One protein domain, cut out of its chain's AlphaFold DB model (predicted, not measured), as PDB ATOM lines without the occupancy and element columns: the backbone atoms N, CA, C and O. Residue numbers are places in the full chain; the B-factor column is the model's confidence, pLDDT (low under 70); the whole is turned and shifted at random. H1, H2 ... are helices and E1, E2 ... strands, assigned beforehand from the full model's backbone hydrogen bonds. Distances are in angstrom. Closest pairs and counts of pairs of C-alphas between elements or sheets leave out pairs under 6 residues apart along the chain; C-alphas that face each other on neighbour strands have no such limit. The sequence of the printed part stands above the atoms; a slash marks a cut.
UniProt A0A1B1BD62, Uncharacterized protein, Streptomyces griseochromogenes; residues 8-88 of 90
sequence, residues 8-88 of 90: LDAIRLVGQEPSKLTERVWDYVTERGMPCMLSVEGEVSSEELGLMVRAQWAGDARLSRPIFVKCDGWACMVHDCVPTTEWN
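This is residues 8 to 88 of the 90 residues of an uncharacterized protein of Streptomyces griseochromogenes (UniProt A0A1B1BD62). One helix, H1, packs slantwise over one face of a small three-stranded sheet, in which E2 and E3 form a long hairpin and the short E1 sits at the edge beside E2. After E3 the chain runs out to a loop around residue 73 and folds back into two very short helices, H2 and H3, which only graze the sheet. The printed part has 81 residues, with three named helices and three named strands in the order H1 E1 E2 E3 H2 H3; the sheet's order is E1 E2 E3, all antiparallel, and the class is mixed, helices and strands. The whole is compact, with a radius of gyration of the C-alphas of 12.3 A, and spans 38 by 31 by 20 A.

Start at Leu 8 and pass residues 8 to 17, which belong to no named element. Find C-alpha 18 at (103.661, 108.250, 152.439); from there H1, residues 18 to 31, runs 19.8 A to C-alpha 31 at (109.184, 120.218, 137.659). Next come E1, residues 44 to 46, then E2, residues 51 to 58 and 20.6 A long, and E3, residues 61 to 68 and 22.1 A long. Further on are H2, residues 78 to 81, and H3, residues 84 to 87, which ends with C-alpha 87 at (115.414, 106.659, 162.269).

Begin with the sheet, a meander, each strand the antiparallel neighbour of the one before. E1 and E2 form a hairpin at 147 degrees; look for N 46 and O 51, 2.9 A apart, within hydrogen-bond range. E2 and E3 form a hairpin at 150 degrees, with N 54 and O 65 within hydrogen-bond range at 2.9 A. Residues 37 to 38 also pair, antiparallel, with residues 44 to 45 of E1. H1 is on the sheet at a height of 8.0 A, giving two layers, a helix on one face of a sheet. It lies over E1, and on the local plane its line stands at 30.4 degrees to that of E1, only just slantwise to the strands. The closest C-alphas of H1 and E1 are those of Thr 22 and Val 44, 5.4 A apart. H2 only grazes the sheet with its residues 78 to 81; its closest C-alpha pair with E1 is Ser 45 and Val 78, 6.9 A. H3 is only just on the sheet, with 5 pairs of C-alphas within 10 A, and only grazes it with residues 86 to 87. H1 is apart from H2 and H3, and H2 and H3 are apart from each other. In H1 every O i to N i+4 pair is within hydrogen-bond range; H2 and H3 are too short for such a pair.

The two C-alphas farthest apart, those of Asp 60 and Gly 73, are 38.7 A apart. The printed part has no cut. The link from H1 to E1, 12 residues, is long. The mean pLDDT of the printed part is 90.3, and residue 74 is the one printed residue under 70.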
ATOM      1  N   LEU A   8     103.000 122.692 151.142       96.25
ATOM      2  CA  LEU A   8     103.942 123.100 150.110       96.25
ATOM      3  C   LEU A   8     103.106 123.462 148.883       96.25
ATOM      4  O   LEU A   8     102.630 122.576 148.171       96.25
ATOM      5  N   ASP A   9     102.821 124.751 148.711       95.69
ATOM      6  CA  ASP A   9     101.790 125.244 147.794       95.69
ATOM      7  C   ASP A   9     100.460 124.469 147.963       95.69
ATOM      8  O   ASP A   9      99.837 124.503 149.026       95.69
ATOM      9  N   ALA A  10     100.028 123.730 146.935       95.31
ATOM     10  CA  ALA A  10      98.802 122.928 146.935       95.31
ATOM     11  C   ALA A  10      98.977 121.506 147.521       95.31
ATOM     12  O   ALA A  10      98.039 120.700 147.517       95.31
ATOM     13  N   ILE A  11     100.169 121.159 148.015       97.62
ATOM     14  CA  ILE A  11     100.494 119.833 148.545       97.62
ATOM     15  C   ILE A  11     100.463 119.871 150.070       97.62
ATOM     16  O   ILE A  11     101.325 120.451 150.725       97.62
ATOM     17  N   ARG A  12      99.480 119.198 150.668       96.88
ATOM     18  CA  ARG A  12      99.442 118.982 152.117       96.88
ATOM     19  C   ARG A  12     100.485 117.937 152.510       96.88
ATOM     20  O   ARG A  12     100.450 116.832 151.984       96.88
ATOM     21  N   LEU A  13     101.360 118.256 153.462       96.62
ATOM     22  CA  LEU A  13     102.486 117.385 153.826       96.62
ATOM     23  C   LEU A  13     102.214 116.469 155.026       96.62
ATOM     24  O   LEU A  13     102.845 115.426 155.176       96.62
ATOM     25  N   VAL A  14     101.297 116.858 155.914       95.69
ATOM     26  CA  VAL A  14     101.035 116.136 157.169       95.69
ATOM     27  C   VAL A  14      99.889 115.148 156.982       95.69
ATOM     28  O   VAL A  14      98.828 115.506 156.459       95.69
ATOM     29  N   GLY A  15     100.068 113.922 157.475       94.88
ATOM     30  CA  GLY A  15      98.986 112.949 157.588       94.88
ATOM     31  C   GLY A  15      98.521 112.345 156.267       94.88
ATOM     32  O   GLY A  15      97.366 111.940 156.175       94.88
ATOM     33  N   GLN A  16      99.359 112.372 155.232       95.94
ATOM     34  CA  GLN A  16      99.072 111.772 153.931       95.94
ATOM     35  C   GLN A  16      99.595 110.335 153.867       95.94
ATOM     36  O   GLN A  16     100.390 109.914 154.705       95.94
ATOM     37  N   GLU A  17      99.171 109.590 152.849       95.38
ATOM     38  CA  GLU A  17      99.786 108.309 152.501       95.38
ATOM     39  C   GLU A  17     101.244 108.548 152.052       95.38
ATOM     40  O   GLU A  17     101.445 109.318 151.106       95.38
ATOM     41  N   PRO A  18     102.256 107.938 152.707       94.00
ATOM     42  CA  PRO A  18     103.661 108.250 152.439       94.00
ATOM     43  C   PRO A  18     104.081 108.066 150.978       94.00
ATOM     44  O   PRO A  18     104.657 108.985 150.413       94.00
ATOM     45  N   SER A  19     103.734 106.942 150.343       93.00
ATOM     46  CA  SER A  19     104.066 106.648 148.937       93.00
ATOM     47  C   SER A  19     103.545 107.724 147.981       93.00
ATOM     48  O   SER A  19     104.316 108.322 147.236       93.00
ATOM     49  N   LYS A  20     102.249 108.041 148.065       96.00
ATOM     50  CA  LYS A  20     101.624 109.076 147.226       96.00
ATOM     51  C   LYS A  20     102.196 110.460 147.486       96.00
ATOM     52  O   LYS A  20     102.263 111.277 146.574       96.00
ATOM     53  N   LEU A  21     102.549 110.770 148.735       96.69
ATOM     54  CA  LEU A  21     103.152 112.061 149.035       96.69
ATOM     55  C   LEU A  21     104.589 112.146 148.510       96.69
ATOM     56  O   LEU A  21     104.951 113.196 147.987       96.69
ATOM     57  N   THR A  22     105.369 111.065 148.605       95.81
ATOM     58  CA  THR A  22     106.711 110.966 148.015       95.81
ATOM     59  C   THR A  22     106.660 111.281 146.524       95.81
ATOM     60  O   THR A  22     107.377 112.174 146.087       95.81
ATOM     61  N   GLU A  23     105.773 110.629 145.765       96.25
ATOM     62  CA  GLU A  23     105.591 110.887 144.326       96.25
ATOM     63  C   GLU A  23     105.239 112.356 144.053       96.25
ATOM     64  O   GLU A  23     105.917 113.035 143.291       96.25
ATOM     65  N   ARG A  24     104.242 112.904 144.759       97.44
ATOM     66  CA  ARG A  24     103.805 114.295 144.553       97.44
ATOM     67  C   ARG A  24     104.885 115.326 144.861       97.44
ATOM     68  O   ARG A  24     104.950 116.356 144.197       97.44
ATOM     69  N   VAL A  25     105.677 115.102 145.908       97.25
ATOM     70  CA  VAL A  25     106.781 116.002 146.263       97.25
ATOM     71  C   VAL A  25     107.930 115.840 145.276       97.25
ATOM     72  O   VAL A  25     108.506 116.849 144.891       97.25
ATOM     73  N   TRP A  26     108.223 114.615 144.826       96.88
ATOM     74  CA  TRP A  26     109.211 114.353 143.780       96.88
ATOM     75  C   TRP A  26     108.866 115.097 142.486       96.88
ATOM     76  O   TRP A  26     109.701 115.832 141.957       96.88
ATOM     77  N   ASP A  27     107.624 114.984 142.020       97.06
ATOM     78  CA  ASP A  27     107.141 115.707 140.840       97.06
ATOM     79  C   ASP A  27     107.251 117.222 141.052       97.06
ATOM     80  O   ASP A  27     107.836 117.929 140.238       97.06
ATOM     81  N   TYR A  28     106.799 117.722 142.209       97.44
ATOM     82  CA  TYR A  28     106.854 119.147 142.543       97.44
ATOM     83  C   TYR A  28     108.258 119.750 142.416       97.44
ATOM     84  O   TYR A  28     108.407 120.840 141.851       97.44
ATOM     85  N   VAL A  29     109.270 119.076 142.972       96.81
ATOM     86  CA  VAL A  29     110.650 119.581 142.973       96.81
ATOM     87  C   VAL A  29     111.313 119.397 141.611       96.81
ATOM     88  O   VAL A  29     111.984 120.311 141.135       96.81
ATOM     89  N   THR A  30     111.071 118.270 140.935       96.12
ATOM     90  CA  THR A  30     111.666 117.997 139.618       96.12
ATOM     91  C   THR A  30     111.108 118.914 138.531       96.12
ATOM     92  O   THR A  30     111.885 119.442 137.736       96.12
ATOM     93  N   GLU A  31     109.806 119.218 138.545       97.38
ATOM     94  CA  GLU A  31     109.184 120.218 137.659       97.38
ATOM     95  C   GLU A  31     109.777 121.626 137.834       97.38
ATOM     96  O   GLU A  31     109.747 122.438 136.909       97.38
ATOM     97  N   ARG A  32     110.333 121.922 139.014       96.62
ATOM     98  CA  ARG A  32     110.987 123.201 139.338       96.62
ATOM     99  C   ARG A  32     112.498 123.180 139.109       96.62
ATOM    100  O   ARG A  32     113.159 124.177 139.381       96.62
ATOM    101  N   GLY A  33     113.046 122.073 138.604       96.62
ATOM    102  CA  GLY A  33     114.483 121.907 138.385       96.62
ATOM    103  C   GLY A  33     115.301 121.791 139.675       96.62
ATOM    104  O   GLY A  33     116.520 121.944 139.630       96.62
ATOM    105  N   MET A  34     114.650 121.529 140.810       94.75
ATOM    106  CA  MET A  34     115.307 121.391 142.108       94.75
ATOM    107  C   MET A  34     115.844 119.961 142.277       94.75
ATOM    108  O   MET A  34     115.138 118.998 141.948       94.75
ATOM    109  N   PRO A  35     117.063 119.776 142.820       89.62
ATOM    110  CA  PRO A  35     117.576 118.455 143.161       89.62
ATOM    111  C   PRO A  35     116.693 117.739 144.190       89.62
ATOM    112  O   PRO A  35     116.212 118.334 145.158       89.62
ATOM    113  N   CYS A  36     116.520 116.435 143.988       90.75
ATOM    114  CA  CYS A  36     115.698 115.571 144.824       90.75
ATOM    115  C   CYS A  36     116.400 114.236 145.056       90.75
ATOM    116  O   CYS A  36     117.065 113.719 144.155       90.75
ATOM    117  N   MET A  37     116.241 113.670 146.249       91.50
ATOM    118  CA  MET A  37     116.792 112.365 146.601       91.50
ATOM    119  C   MET A  37     115.740 111.487 147.270       91.50
ATOM    120  O   MET A  37     114.767 111.973 147.845       91.50
ATOM    121  N   LEU A  38     115.957 110.175 147.188       90.81
ATOM    122  CA  LEU A  38     115.248 109.189 147.991       90.81
ATOM    123  C   LEU A  38     116.208 108.630 149.036       90.81
ATOM    124  O   LEU A  38     117.334 108.249 148.711       90.81
ATOM    125  N   SER A  39     115.750 108.560 150.282       86.62
ATOM    126  CA  SER A  39     116.443 107.826 151.336       86.62
ATOM    127  C   SER A  39     116.463 106.328 151.022       86.62
ATOM    128  O   SER A  39     115.681 105.819 150.213       86.62
ATOM    129  N   VAL A  40     117.309 105.588 151.738       83.56
ATOM    130  CA  VAL A  40     117.317 104.116 151.686       83.56
ATOM    131  C   VAL A  40     115.991 103.489 152.143       83.56
ATOM    132  O   VAL A  40     115.693 102.361 151.760       83.56
ATOM    133  N   GLU A  41     115.183 104.211 152.925       83.81
ATOM    134  CA  GLU A  41     113.848 103.786 153.370       83.81
ATOM    135  C   GLU A  41     112.721 104.276 152.432       83.81
ATOM    136  O   GLU A  41     111.544 104.017 152.686       83.81
ATOM    137  N   GLY A  42     113.067 104.924 151.311       88.38
ATOM    138  CA  GLY A  42     112.127 105.331 150.260       88.38
ATOM    139  C   GLY A  42     111.447 106.680 150.494       88.38
ATOM    140  O   GLY A  42     110.396 106.960 149.916       88.38
ATOM    141  N   GLU A  43     112.016 107.525 151.347       90.75
ATOM    142  CA  GLU A  43     111.464 108.841 151.655       90.75
ATOM    143  C   GLU A  43     112.106 109.921 150.804       90.75
ATOM    144  O   GLU A  43     113.321 109.951 150.626       90.75
ATOM    145  N   VAL A  44     111.285 110.844 150.317       95.00
ATOM    146  CA  VAL A  44     111.761 111.959 149.504       95.00
ATOM    147  C   VAL A  44     112.394 113.052 150.363       95.00
ATOM    148  O   VAL A  44     111.863 113.418 151.420       95.00
ATOM    149  N   SER A  45     113.510 113.601 149.884       94.00
ATOM    150  CA  SER A  45     114.152 114.784 150.448       94.00
ATOM    151  C   SER A  45     114.531 115.809 149.380       94.00
ATOM    152  O   SER A  45     114.886 115.469 148.250       94.00
ATOM    153  N   SER A  46     114.471 117.083 149.763       93.44
ATOM    154  CA  SER A  46     114.924 118.219 148.966       93.44
ATOM    155  C   SER A  46     115.796 119.120 149.827       93.44
ATOM    156  O   SER A  46     115.330 119.696 150.811       93.44
ATOM    157  N   GLU A  47     117.059 119.242 149.430       90.38
ATOM    158  CA  GLU A  47     118.051 120.101 150.082       90.38
ATOM    159  C   GLU A  47     117.658 121.574 149.988       90.38
ATOM    160  O   GLU A  47     117.717 122.315 150.966       90.38
ATOM    161  N   GLU A  48     117.180 121.981 148.813       91.06
ATOM    162  CA  GLU A  48     116.795 123.361 148.527       91.06
ATOM    163  C   GLU A  48     115.587 123.812 149.358       91.06
ATOM    164  O   GLU A  48     115.528 124.957 149.805       91.06
ATOM    165  N   LEU A  49     114.655 122.895 149.634       92.62
ATOM    166  CA  LEU A  49     113.519 123.151 150.519       92.62
ATOM    167  C   LEU A  49     113.828 122.874 151.998       92.62
ATOM    168  O   LEU A  49     112.976 123.143 152.850       92.62
ATOM    169  N   GLY A  50     114.996 122.307 152.316       92.62
ATOM    170  CA  GLY A  50     115.323 121.833 153.659       92.62
ATOM    171  C   GLY A  50     114.303 120.821 154.187       92.62
ATOM    172  O   GLY A  50     113.906 120.897 155.348       92.62
ATOM    173  N   LEU A  51     113.808 119.925 153.327       94.12
ATOM    174  CA  LEU A  51     112.651 119.067 153.592       94.12
ATOM    175  C   LEU A  51     113.011 117.586 153.470       94.12
ATOM    176  O   LEU A  51     113.580 117.164 152.470       94.12
ATOM    177  N   MET A  52     112.553 116.781 154.430       94.06
ATOM    178  CA  MET A  52     112.414 115.331 154.295       94.06
ATOM    179  C   MET A  52     111.001 114.892 154.679       94.06
ATOM    180  O   MET A  52     110.476 115.309 155.711       94.06
ATOM    181  N   VAL A  53     110.376 114.023 153.887       94.62
ATOM    182  CA  VAL A  53     109.042 113.484 154.192       94.62
ATOM    183  C   VAL A  53     109.177 112.095 154.805       94.62
ATOM    184  O   VAL A  53     109.275 111.108 154.088       94.62
ATOM    185  N   ARG A  54     109.141 112.003 156.137       92.19
ATOM    186  CA  ARG A  54     109.171 110.718 156.851       92.19
ATOM    187  C   ARG A  54     107.785 110.100 156.960       92.19
ATOM    188  O   ARG A  54     106.763 110.787 156.913       92.19
ATOM    189  N   ALA A  55     107.751 108.793 157.188       90.81
ATOM    190  CA  ALA A  55     106.561 108.111 157.674       90.81
ATOM    191  C   ALA A  55     106.564 108.031 159.212       90.81
ATOM    192  O   ALA A  55     107.613 107.974 159.844       90.81
ATOM    193  N   GLN A  56     105.381 108.000 159.818       88.69
ATOM    194  CA  GLN A  56     105.184 107.765 161.248       88.69
ATOM    195  C   GLN A  56     103.924 106.931 161.482       88.69
ATOM    196  O   GLN A  56     102.987 106.989 160.682       88.69
ATOM    197  N   TRP A  57     103.857 106.224 162.608       89.31
ATOM    198  CA  TRP A  57     102.609 105.610 163.056       89.31
ATOM    199  C   TRP A  57     101.731 106.604 163.805       89.31
ATOM    200  O   TRP A  57     102.177 107.335 164.688       89.31
ATOM    201  N   ALA A  58     100.453 106.604 163.454       89.19
ATOM    202  CA  ALA A  58      99.390 107.308 164.144       89.19
ATOM    203  C   ALA A  58      98.290 106.293 164.469       89.19
ATOM    204  O   ALA A  58      97.353 106.108 163.695       89.19
ATOM    205  N   GLY A  59      98.439 105.608 165.606       89.94
ATOM    206  CA  GLY A  59      97.623 104.437 165.922       89.94
ATOM    207  C   GLY A  59      97.992 103.272 165.006       89.94
ATOM    208  O   GLY A  59      99.144 102.850 164.979       89.94
ATOM    209  N   ASP A  60      97.021 102.784 164.246       92.62
ATOM    210  CA  ASP A  60      97.140 101.690 163.278       92.62
ATOM    211  C   ASP A  60      97.417 102.162 161.839       92.62
ATOM    212  O   ASP A  60      97.507 101.346 160.923       92.62
ATOM    213  N   ALA A  61      97.573 103.471 161.621       90.75
ATOM    214  CA  ALA A  61      97.854 104.045 160.311       90.75
ATOM    215  C   ALA A  61      99.302 104.532 160.198       90.75
ATOM    216  O   ALA A  61      99.806 105.227 161.083       90.75
ATOM    217  N   ARG A  62      99.948 104.249 159.061       91.06
ATOM    218  CA  ARG A  62     101.249 104.824 158.697       91.06
ATOM    219  C   ARG A  62     101.034 106.054 157.818       91.06
ATOM    220  O   ARG A  62     100.536 105.941 156.701       91.06
ATOM    221  N   LEU A  63     101.382 107.227 158.337       94.12
ATOM    222  CA  LEU A  63     101.095 108.522 157.722       94.12
ATOM    223  C   LEU A  63     102.355 109.377 157.584       94.12
ATOM    224  O   LEU A  63     103.327 109.193 158.310       94.12
ATOM    225  N   SER A  64     102.326 110.340 156.673       94.62
ATOM    226  CA  SER A  64     103.440 111.251 156.442       94.62
ATOM    227  C   SER A  64     103.620 112.281 157.563       94.62
ATOM    228  O   SER A  64     102.654 112.814 158.126       94.62
ATOM    229  N   ARG A  65     104.880 112.620 157.833       93.38
ATOM    230  CA  ARG A  65     105.317 113.730 158.678       93.38
ATOM    231  C   ARG A  65     106.498 114.436 157.998       93.38
ATOM    232  O   ARG A  65     107.525 113.797 157.778       93.38
ATOM    233  N   PRO A  66     106.392 115.738 157.689       94.44
ATOM    234  CA  PRO A  66     107.531 116.495 157.198       94.44
ATOM    235  C   PRO A  66     108.512 116.779 158.340       94.44
ATOM    236  O   PRO A  66     108.104 117.125 159.452       94.44
ATOM    237  N   ILE A  67     109.800 116.669 158.041       92.38
ATOM    238  CA  ILE A  67     110.903 117.168 158.853       92.38
ATOM    239  C   ILE A  67     111.543 118.310 158.073       92.38
ATOM    240  O   ILE A  67     111.876 118.148 156.900       92.38
ATOM    241  N   PHE A  68     111.699 119.451 158.738       91.50
ATOM    242  CA  PHE A  68     112.394 120.605 158.186       91.50
ATOM    243  C   PHE A  68     113.741 120.758 158.872       91.50
ATOM    244  O   PHE A  68     113.809 120.838 160.100       91.50
ATOM    245  N   VAL A  69     114.802 120.804 158.079       88.56
ATOM    246  CA  VAL A  69     116.171 120.997 158.548       88.56
ATOM    247  C   VAL A  69     116.860 122.017 157.661       88.56
ATOM    248  O   VAL A  69     116.588 122.117 156.470       88.56
ATOM    249  N   LYS A  70     117.778 122.774 158.250       82.94
ATOM    250  CA  LYS A  70     118.712 123.596 157.494       82.94
ATOM    251  C   LYS A  70     120.051 122.873 157.486       82.94
ATOM    252  O   LYS A  70     120.645 122.706 158.549       82.94
ATOM    253  N   CYS A  71     120.521 122.486 156.308       78.56
ATOM    254  CA  CYS A  71     121.892 122.026 156.141       78.56
ATOM    255  C   CYS A  71     122.824 123.236 156.227       78.56
ATOM    256  O   CYS A  71     122.665 124.212 155.492       78.56
ATOM    257  N   ASP A  72     123.755 123.206 157.176       72.75
ATOM    258  CA  ASP A  72     124.777 124.235 157.349       72.75
ATOM    259  C   ASP A  72     126.068 123.577 157.859       72.75
ATOM    260  O   ASP A  72     126.032 122.613 158.632       72.75
ATOM    261  N   GLY A  73     127.221 124.090 157.438       71.94
ATOM    262  CA  GLY A  73     128.528 123.585 157.859       71.94
ATOM    263  C   GLY A  73     128.844 122.142 157.426       71.94
ATOM    264  O   GLY A  73     129.163 121.900 156.268       71.94
ATOM    265  N   TRP A  74     128.869 121.208 158.388       67.94
ATOM    266  CA  TRP A  74     129.442 119.851 158.266       67.94
ATOM    267  C   TRP A  74     128.519 118.811 157.615       67.94
ATOM    268  O   TRP A  74     128.977 117.713 157.302       67.94
ATOM    269  N   ALA A  75     127.238 119.131 157.451       74.19
ATOM    270  CA  ALA A  75     126.246 118.243 156.861       74.19
ATOM    271  C   ALA A  75     126.107 118.533 155.363       74.19
ATOM    272  O   ALA A  75     125.869 119.676 154.970       74.19
ATOM    273  N   CYS A  76     126.253 117.498 154.539       74.62
ATOM    274  CA  CYS A  76     126.202 117.627 153.084       74.62
ATOM    275  C   CYS A  76     124.786 117.418 152.536       74.62
ATOM    276  O   CYS A  76     124.512 117.835 151.412       74.62
ATOM    277  N   MET A  77     123.918 116.751 153.306       81.81
ATOM    278  CA  MET A  77     122.549 116.417 152.916       81.81
ATOM    279  C   MET A  77     121.571 116.591 154.086       81.81
ATOM    280  O   MET A  77     121.939 116.439 155.251       81.81
ATOM    281  N   VAL A  78     120.291 116.805 153.781       83.44
ATOM    282  CA  VAL A  78     119.161 116.845 154.721       83.44
ATOM    283  C   VAL A  78     119.158 115.588 155.576       83.44
ATOM    284  O   VAL A  78     118.946 115.666 156.784       83.44
ATOM    285  N   HIS A  79     119.466 114.445 154.964       83.56
ATOM    286  CA  HIS A  79     119.625 113.163 155.641       83.56
ATOM    287  C   HIS A  79     120.605 113.226 156.827       83.56
ATOM    288  O   HIS A  79     120.302 112.693 157.894       83.56
ATOM    289  N   ASP A  80     121.732 113.929 156.679       84.81
ATOM    290  CA  ASP A  80     122.769 114.042 157.714       84.81
ATOM    291  C   ASP A  80     122.322 114.927 158.889       84.81
ATOM    292  O   ASP A  80     122.839 114.815 160.002       84.81
ATOM    293  N   CYS A  81     121.350 115.813 158.657       86.12
ATOM    294  CA  CYS A  81     120.798 116.707 159.671       86.12
ATOM    295  C   CYS A  81     119.644 116.088 160.469       86.12
ATOM    296  O   CYS A  81     119.237 116.657 161.485       86.12
ATOM    297  N   VAL A  82     119.082 114.961 160.023       85.06
ATOM    298  CA  VAL A  82     117.968 114.302 160.714       85.06
ATOM    299  C   VAL A  82     118.498 113.581 161.965       85.06
ATOM    300  O   VAL A  82     119.335 112.682 161.844       85.06
ATOM    301  N   PRO A  83     118.016 113.924 163.180       85.75
ATOM    302  CA  PRO A  83     118.486 113.305 164.417       85.75
ATOM    303  C   PRO A  83     118.354 111.781 164.394       85.75
ATOM    304  O   PRO A  83     117.331 111.258 163.962       85.75
ATOM    305  N   THR A  84     119.331 111.052 164.943       84.44
ATOM    306  CA  THR A  84     119.330 109.578 164.887       84.44
ATOM    307  C   THR A  84     118.064 108.944 165.472       84.44
ATOM    308  O   THR A  84     117.603 107.905 165.005       84.44
ATOM    309  N   THR A  85     117.460 109.593 166.468       83.88
ATOM    310  CA  THR A  85     116.191 109.171 167.074       83.88
ATOM    311  C   THR A  85     115.042 109.090 166.075       83.88
ATOM    312  O   THR A  85     114.161 108.261 166.261       83.88
ATOM    313  N   GLU A  86     115.056 109.892 165.009       82.62
ATOM    314  CA  GLU A  86     114.037 109.864 163.956       82.62
ATOM    315  C   GLU A  86     114.100 108.574 163.125       82.62
ATOM    316  O   GLU A  86     113.074 108.094 162.655       82.62
ATOM    317  N   TRP A  87     115.270 107.953 162.963       79.75
ATOM    318  CA  TRP A  87     115.414 106.659 162.269       79.75
ATOM    319  C   TRP A  87     114.967 105.469 163.122       79.75
ATOM    320  O   TRP A  87     114.636 104.410 162.603       79.75
ATOM    321  N   ASN A  88     114.908 105.648 164.441       78.50
ATOM    322  CA  ASN A  88     114.491 104.598 165.368       78.50
ATOM    323  C   ASN A  88     112.970 104.540 165.574       78.50
ATOM    324  O   ASN A  88     112.488 103.653 166.281       78.50
TER     325      ASN A  88